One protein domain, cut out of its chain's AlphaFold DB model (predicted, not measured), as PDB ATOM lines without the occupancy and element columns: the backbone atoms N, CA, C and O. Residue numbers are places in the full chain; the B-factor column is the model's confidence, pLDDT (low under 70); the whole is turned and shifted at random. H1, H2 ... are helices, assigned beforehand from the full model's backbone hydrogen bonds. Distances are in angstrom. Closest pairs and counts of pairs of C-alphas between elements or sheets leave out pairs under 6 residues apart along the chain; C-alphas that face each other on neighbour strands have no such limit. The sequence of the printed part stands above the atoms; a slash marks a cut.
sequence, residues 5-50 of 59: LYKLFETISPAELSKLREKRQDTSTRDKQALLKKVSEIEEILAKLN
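AT A GLANCE: This is residues 5 to 50 of the 59 residues of an uncharacterized protein of Sphingobacterium multivorum (UniProt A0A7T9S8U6). One long helix, H3, makes the length of this rod; the short helix H1 lies side by side with its middle part, and the short helix H2 is set crosswise near its first end. Going from the first residue, the printed part runs through H1, crosses through H2 and then folds back along H3, whose residues 44 to 48 stick out together with residues 49 and 50. The printed part has 46 residues, with three named helices in the order H1, H2, H3 and no named strand, and its class is all helix. The whole is loose, with a radius of gyration of the C-alphas of 12.1 A, and the C-alphas span 38 by 15 by 12 A along their three main axes.

HOW THE PARTS SIT: H1, residues 5 to 10, touches H3, residues 25 to 48, which meets it with residues 35 to 40 alone. Their closest C-alphas are those of Tyr 6 and Val 39, 6.0 A apart. The two helices run opposite ways at a shallow tilt of 18 degrees, and their centres are 9.1 A apart. H2, residues 14 to 21, follows H1 after a tight link of 3 residues, yet H1 and H2 are apart. H2 touches H3, which meets it with residues 25 to 32 alone, and the closest C-alphas are those of Pro 14 and Ser 28, 5.0 A apart. The lines of H2 and H3 stand about perpendicular, at 90 degrees. In H1 and H2 every O i to N i+4 pair is within hydrogen-bond range; in H3 this holds for 19 of 20.

IN THESE COORDINATES: H1 runs from Leu 5, with its C-alpha at (28.702, -40.289, 23.279), to Glu 10, 8.6 A from first to last C-alpha. H2 runs from Pro 14, with its C-alpha at (23.333, -24.433, 26.896), to Arg 21, 10.5 A from first to last C-alpha. H3 runs from Gln 25, with its C-alpha at (19.363, -20.611, 29.039), to Lys 48, with its C-alpha at (29.321, -53.770, 32.014); these two are 34.7 A apart.

THE WHOLE: The two C-alphas farthest apart are those of Arg 24 and Asn 50, at 38.3 A, while the first and last printed C-alphas, those of Leu 5 and Asn 50, are 15.7 A apart. The link from H2 to H3, like that from H1 to H2, is tight, with 3 residues. Residues 44 to 50, of which 44 to 48 belong to H3, stand free. The printed part has no cut from residue 5 to residue 50. The mean pLDDT of the printed part is 89.5, and no printed residue is under 70.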
ATOM      1  N   LEU A   5      29.971 -41.017  23.202       82.69
ATOM      2  CA  LEU A   5      28.702 -40.289  23.279       82.69
ATOM      3  C   LEU A   5      28.750 -39.184  24.319       82.69
ATOM      4  O   LEU A   5      28.305 -38.076  24.030       82.69
ATOM      5  N   TYR A   6      29.322 -39.432  25.496       85.00
ATOM      6  CA  TYR A   6      29.503 -38.378  26.494       85.00
ATOM      7  C   TYR A   6      30.252 -37.174  25.907       85.00
ATOM      8  O   TYR A   6      29.762 -36.048  25.996       85.00
ATOM      9  N   LYS A   7      31.363 -37.414  25.193       84.75
ATOM     10  CA  LYS A   7      32.114 -36.362  24.483       84.75
ATOM     11  C   LYS A   7      31.279 -35.630  23.434       84.75
ATOM     12  O   LYS A   7      31.399 -34.416  23.305       84.75
ATOM     13  N   LEU A   8      30.431 -36.346  22.695       85.50
ATOM     14  CA  LEU A   8      29.522 -35.736  21.724       85.50
ATOM     15  C   LEU A   8      28.508 -34.803  22.403       85.50
ATOM     16  O   LEU A   8      28.249 -33.707  21.920       85.50
ATOM     17  N   PHE A   9      27.938 -35.203  23.540       86.19
ATOM     18  CA  PHE A   9      26.979 -34.361  24.261       86.19
ATOM     19  C   PHE A   9      27.647 -33.198  25.014       86.19
ATOM     20  O   PHE A   9      26.994 -32.183  25.273       86.19
ATOM     21  N   GLU A  10      28.944 -33.287  25.329       86.56
ATOM     22  CA  GLU A  10      29.699 -32.173  25.917       86.56
ATOM     23  C   GLU A  10      29.784 -30.958  24.985       86.56
ATOM     24  O   GLU A  10      29.760 -29.822  25.479       86.56
ATOM     25  N   THR A  11      29.808 -31.169  23.662       90.06
ATOM     26  CA  THR A  11      29.924 -30.077  22.681       90.06
ATOM     27  C   THR A  11      28.656 -29.236  22.558       90.06
ATOM     28  O   THR A  11      28.735 -28.104  22.093       90.06
ATOM     29  N   ILE A  12      27.496 -29.737  23.003       89.56
ATOM     30  CA  ILE A  12      26.233 -28.987  22.957       89.56
ATOM     31  C   ILE A  12      26.280 -27.847  23.973       89.56
ATOM     32  O   ILE A  12      26.372 -28.072  25.183       89.56
ATOM     33  N   SER A  13      26.186 -26.602  23.525       90.44
ATOM     34  CA  SER A  13      26.114 -25.448  24.420       90.44
ATOM     35  C   SER A  13      24.728 -25.328  25.080       90.44
ATOM     36  O   SER A  13      23.707 -25.696  24.488       90.44
ATOM     37  N   PRO A  14      24.630 -24.746  26.292       88.00
ATOM     38  CA  PRO A  14      23.333 -24.433  26.896       88.00
ATOM     39  C   PRO A  14      22.448 -23.543  26.009       88.00
ATOM     40  O   PRO A  14      21.228 -23.651  26.067       88.00
ATOM     41  N   ALA A  15      23.043 -22.682  25.177       89.62
ATOM     42  CA  ALA A  15      22.310 -21.821  24.252       89.62
ATOM     43  C   ALA A  15      21.662 -22.618  23.106       89.62
ATOM     44  O   ALA A  15      20.514 -22.361  22.754       89.62
ATOM     45  N   GLU A  16      22.359 -23.607  22.543       89.56
ATOM     46  CA  GLU A  16      21.792 -24.503  21.525       89.56
ATOM     47  C   GLU A  16      20.678 -25.372  22.108       89.56
ATOM     48  O   GLU A  16      19.606 -25.481  21.515       89.56
ATOM     49  N   LEU A  17      20.889 -25.917  23.310       89.50
ATOM     50  CA  LEU A  17      19.871 -26.699  24.014       89.50
ATOM     51  C   LEU A  17      18.626 -25.854  24.345       89.50
ATOM     52  O   LEU A  17      17.501 -26.337  24.237       89.50
ATOM     53  N   SER A  18      18.831 -24.588  24.715       90.50
ATOM     54  CA  SER A  18      17.775 -23.599  24.958       90.50
ATOM     55  C   SER A  18      16.949 -23.336  23.704       90.50
ATOM     56  O   SER A  18      15.723 -23.421  23.771       90.50
ATOM     57  N   LYS A  19      17.608 -23.102  22.560       90.69
ATOM     58  CA  LYS A  19      16.948 -22.900  21.260       90.69
ATOM     59  C   LYS A  19      16.134 -24.119  20.836       90.69
ATOM     60  O   LYS A  19      14.977 -23.966  20.473       90.69
ATOM     61  N   LEU A  20      16.712 -25.318  20.941       88.31
ATOM     62  CA  LEU A  20      16.046 -26.579  20.589       88.31
ATOM     63  C   LEU A  20      14.782 -26.848  21.410       88.31
ATOM     64  O   LEU A  20      13.907 -27.585  20.972       88.31
ATOM     65  N   ARG A  21      14.714 -26.307  22.628       87.31
ATOM     66  CA  ARG A  21      13.641 -26.601  23.582       87.31
ATOM     67  C   ARG A  21      12.725 -25.422  23.860       87.31
ATOM     68  O   ARG A  21      11.852 -25.568  24.709       87.31
ATOM     69  N   GLU A  22      12.958 -24.281  23.215       90.50
ATOM     70  CA  GLU A  22      12.228 -23.029  23.451       90.50
ATOM     71  C   GLU A  22      12.196 -22.635  24.943       90.50
ATOM     72  O   GLU A  22      11.213 -22.120  25.472       90.50
ATOM     73  N   LYS A  23      13.293 -22.908  25.662       90.00
ATOM     74  CA  LYS A  23      13.436 -22.628  27.103       90.00
ATOM     75  C   LYS A  23      14.483 -21.562  27.365       90.00
ATOM     76  O   LYS A  23      15.309 -21.271  26.509       90.00
ATOM     77  N   ARG A  24      14.499 -21.017  28.584       85.75
ATOM     78  CA  ARG A  24      15.555 -20.099  29.029       85.75
ATOM     79  C   ARG A  24      16.906 -20.830  29.181       85.75
ATOM     80  O   ARG A  24      16.978 -22.049  29.378       85.75
ATOM     81  N   GLN A  25      17.996 -20.075  29.051       85.38
ATOM     82  CA  GLN A  25      19.363 -20.611  29.039       85.38
ATOM     83  C   GLN A  25      19.798 -21.185  30.397       85.38
ATOM     84  O   GLN A  25      20.456 -22.221  30.445       85.38
ATOM     85  N   ASP A  26      19.391 -20.555  31.495       84.69
ATOM     86  CA  ASP A  26      19.586 -21.032  32.871       84.69
ATOM     87  C   ASP A  26      19.003 -22.438  33.077       84.69
ATOM     88  O   ASP A  26      19.658 -23.327  33.628       84.69
ATOM     89  N   THR A  27      17.805 -22.674  32.540       87.50
ATOM     90  CA  THR A  27      17.163 -23.993  32.560       87.50
ATOM     91  C   THR A  27      17.982 -25.001  31.756       87.50
ATOM     92  O   THR A  27      18.163 -26.144  32.170       87.50
ATOM     93  N   SER A  28      18.552 -24.549  30.643       89.94
ATOM     94  CA  SER A  28      19.322 -25.377  29.718       89.94
ATOM     95  C   SER A  28      20.689 -25.789  30.263       89.94
ATOM     96  O   SER A  28      21.155 -26.882  29.956       89.94
ATOM     97  N   THR A  29      21.312 -24.988  31.131       90.12
ATOM     98  CA  THR A  29      22.527 -25.396  31.856       90.12
ATOM     99  C   THR A  29      22.246 -26.580  32.778       90.12
ATOM    100  O   THR A  29      22.963 -27.583  32.733       90.12
ATOM    101  N   ARG A  30      21.167 -26.505  33.571       91.31
ATOM    102  CA  ARG A  30      20.734 -27.613  34.439       91.31
ATOM    103  C   ARG A  30      20.379 -28.848  33.619       91.31
ATOM    104  O   ARG A  30      20.771 -29.962  33.959       91.31
ATOM    105  N   ASP A  31      19.657 -28.645  32.524       89.56
ATOM    106  CA  ASP A  31      19.213 -29.737  31.667       89.56
ATOM    107  C   ASP A  31      20.391 -30.395  30.924       89.56
ATOM    108  O   ASP A  31      20.410 -31.619  30.797       89.56
ATOM    109  N   LYS A  32      21.424 -29.630  30.532       91.81
ATOM    110  CA  LYS A  32      22.687 -30.167  29.991       91.81
ATOM    111  C   LYS A  32      23.400 -31.048  31.015       91.81
ATOM    112  O   LYS A  32      23.808 -32.155  30.678       91.81
ATOM    113  N   GLN A  33      23.533 -30.591  32.262       91.94
ATOM    114  CA  GLN A  33      24.159 -31.391  33.324       91.94
ATOM    115  C   GLN A  33      23.394 -32.697  33.574       91.94
ATOM    116  O   GLN A  33      23.999 -33.763  33.679       91.94
ATOM    117  N   ALA A  34      22.060 -32.627  33.621       92.56
ATOM    118  CA  ALA A  34      21.219 -33.808  33.777       92.56
ATOM    119  C   ALA A  34      21.364 -34.783  32.594       92.56
ATOM    120  O   ALA A  34      21.412 -35.994  32.808       92.56
ATOM    121  N   LEU A  35      21.457 -34.269  31.363       91.62
ATOM    122  CA  LEU A  35      21.681 -35.076  30.162       91.62
ATOM    123  C   LEU A  35      23.030 -35.803  30.213       91.62
ATOM    124  O   LEU A  35      23.062 -37.019  30.053       91.62
ATOM    125  N   LEU A  36      24.119 -35.081  30.491       92.56
ATOM    126  CA  LEU A  36      25.468 -35.651  30.579       92.56
ATOM    127  C   LEU A  36      25.556 -36.759  31.631       92.56
ATOM    128  O   LEU A  36      26.122 -37.817  31.364       92.56
ATOM    129  N   LYS A  37      24.931 -36.554  32.797       93.06
ATOM    130  CA  LYS A  37      24.865 -37.573  33.850       93.06
ATOM    131  C   LYS A  37      24.188 -38.854  33.357       93.06
ATOM    132  O   LYS A  37      24.744 -39.934  33.515       93.06
ATOM    133  N   LYS A  38      23.022 -38.732  32.714       92.81
ATOM    134  CA  LYS A  38      22.294 -39.891  32.176       92.81
ATOM    135  C   LYS A  38      23.087 -40.625  31.098       92.81
ATOM    136  O   LYS A  38      23.074 -41.849  31.070       92.81
ATOM    137  N   VAL A  39      23.766 -39.891  30.217       91.12
ATOM    138  CA  VAL A  39      24.611 -40.494  29.175       91.12
ATOM    139  C   VAL A  39      25.751 -41.288  29.812       91.12
ATOM    140  O   VAL A  39      25.937 -42.445  29.451       91.12
ATOM    141  N   SER A  40      26.433 -40.718  30.810       90.75
ATOM    142  CA  SER A  40      27.490 -41.416  31.554       90.75
ATOM    143  C   SER A  40      26.973 -42.698  32.217       90.75
ATOM    144  O   SER A  40      27.599 -43.747  32.101       90.75
ATOM    145  N   GLU A  41      25.806 -42.646  32.870       92.56
ATOM    146  CA  GLU A  41      25.177 -43.820  33.498       92.56
ATOM    147  C   GLU A  41      24.851 -44.920  32.470       92.56
ATOM    148  O   GLU A  41      25.104 -46.101  32.717       92.56
ATOM    149  N   ILE A  42      24.324 -44.550  31.299       90.38
ATOM    150  CA  ILE A  42      24.032 -45.496  30.212       90.38
ATOM    151  C   ILE A  42      25.324 -46.142  29.702       90.38
ATOM    152  O   ILE A  42      25.380 -47.359  29.536       90.38
ATOM    153  N   GLU A  43      26.369 -45.353  29.470       88.88
ATOM    154  CA  GLU A  43      27.650 -45.868  28.984       88.88
ATOM    155  C   GLU A  43      28.318 -46.811  29.990       88.88
ATOM    156  O   GLU A  43      28.886 -47.828  29.588       88.88
ATOM    157  N   GLU A  44      28.203 -46.540  31.292       90.88
ATOM    158  CA  GLU A  44      28.653 -47.460  32.341       90.88
ATOM    159  C   GLU A  44      27.911 -48.799  32.299       90.88
ATOM    160  O   GLU A  44      28.532 -49.858  32.426       90.88
ATOM    161  N   ILE A  45      26.587 -48.772  32.120       91.31
ATOM    162  CA  ILE A  45      25.774 -49.990  32.010       91.31
ATOM    163  C   ILE A  45      26.189 -50.786  30.771       91.31
ATOM    164  O   ILE A  45      26.414 -51.992  30.857       91.31
ATOM    165  N   LEU A  46      26.347 -50.124  29.627       90.06
ATOM    166  CA  LEU A  46      26.733 -50.777  28.377       90.06
ATOM    167  C   LEU A  46      28.139 -51.373  28.438       90.06
ATOM    168  O   LEU A  46      28.344 -52.490  27.961       90.06
ATOM    169  N   ALA A  47      29.081 -50.682  29.085       88.94
ATOM    170  CA  ALA A  47      30.419 -51.204  29.330       88.94
ATOM    171  C   ALA A  47      30.378 -52.494  30.165       88.94
ATOM    172  O   ALA A  47      31.063 -53.459  29.830       88.94
ATOM    173  N   LYS A  48      29.528 -52.554  31.202       93.00
ATOM    174  CA  LYS A  48      29.321 -53.770  32.014       93.00
ATOM    175  C   LYS A  48      28.707 -54.920  31.215       93.00
ATOM    176  O   LYS A  48      28.996 -56.076  31.503       93.00
ATOM    177  N   LEU A  49      27.880 -54.610  30.218       92.88
ATOM    178  CA  LEU A  49      27.237 -55.594  29.342       92.88
ATOM    179  C   LEU A  49      28.084 -55.963  28.112       92.88
ATOM    180  O   LEU A  49      27.653 -56.792  27.314       92.88
ATOM    181  N   ASN A  50      29.269 -55.365  27.941       91.31
ATOM    182  CA  ASN A  50      30.101 -55.492  26.741       91.31
ATOM    183  C   ASN A  50      29.336 -55.158  25.440       91.31
ATOM    184  O   ASN A  50      29.507 -55.800  24.401       91.31
TER     185      ASN A  50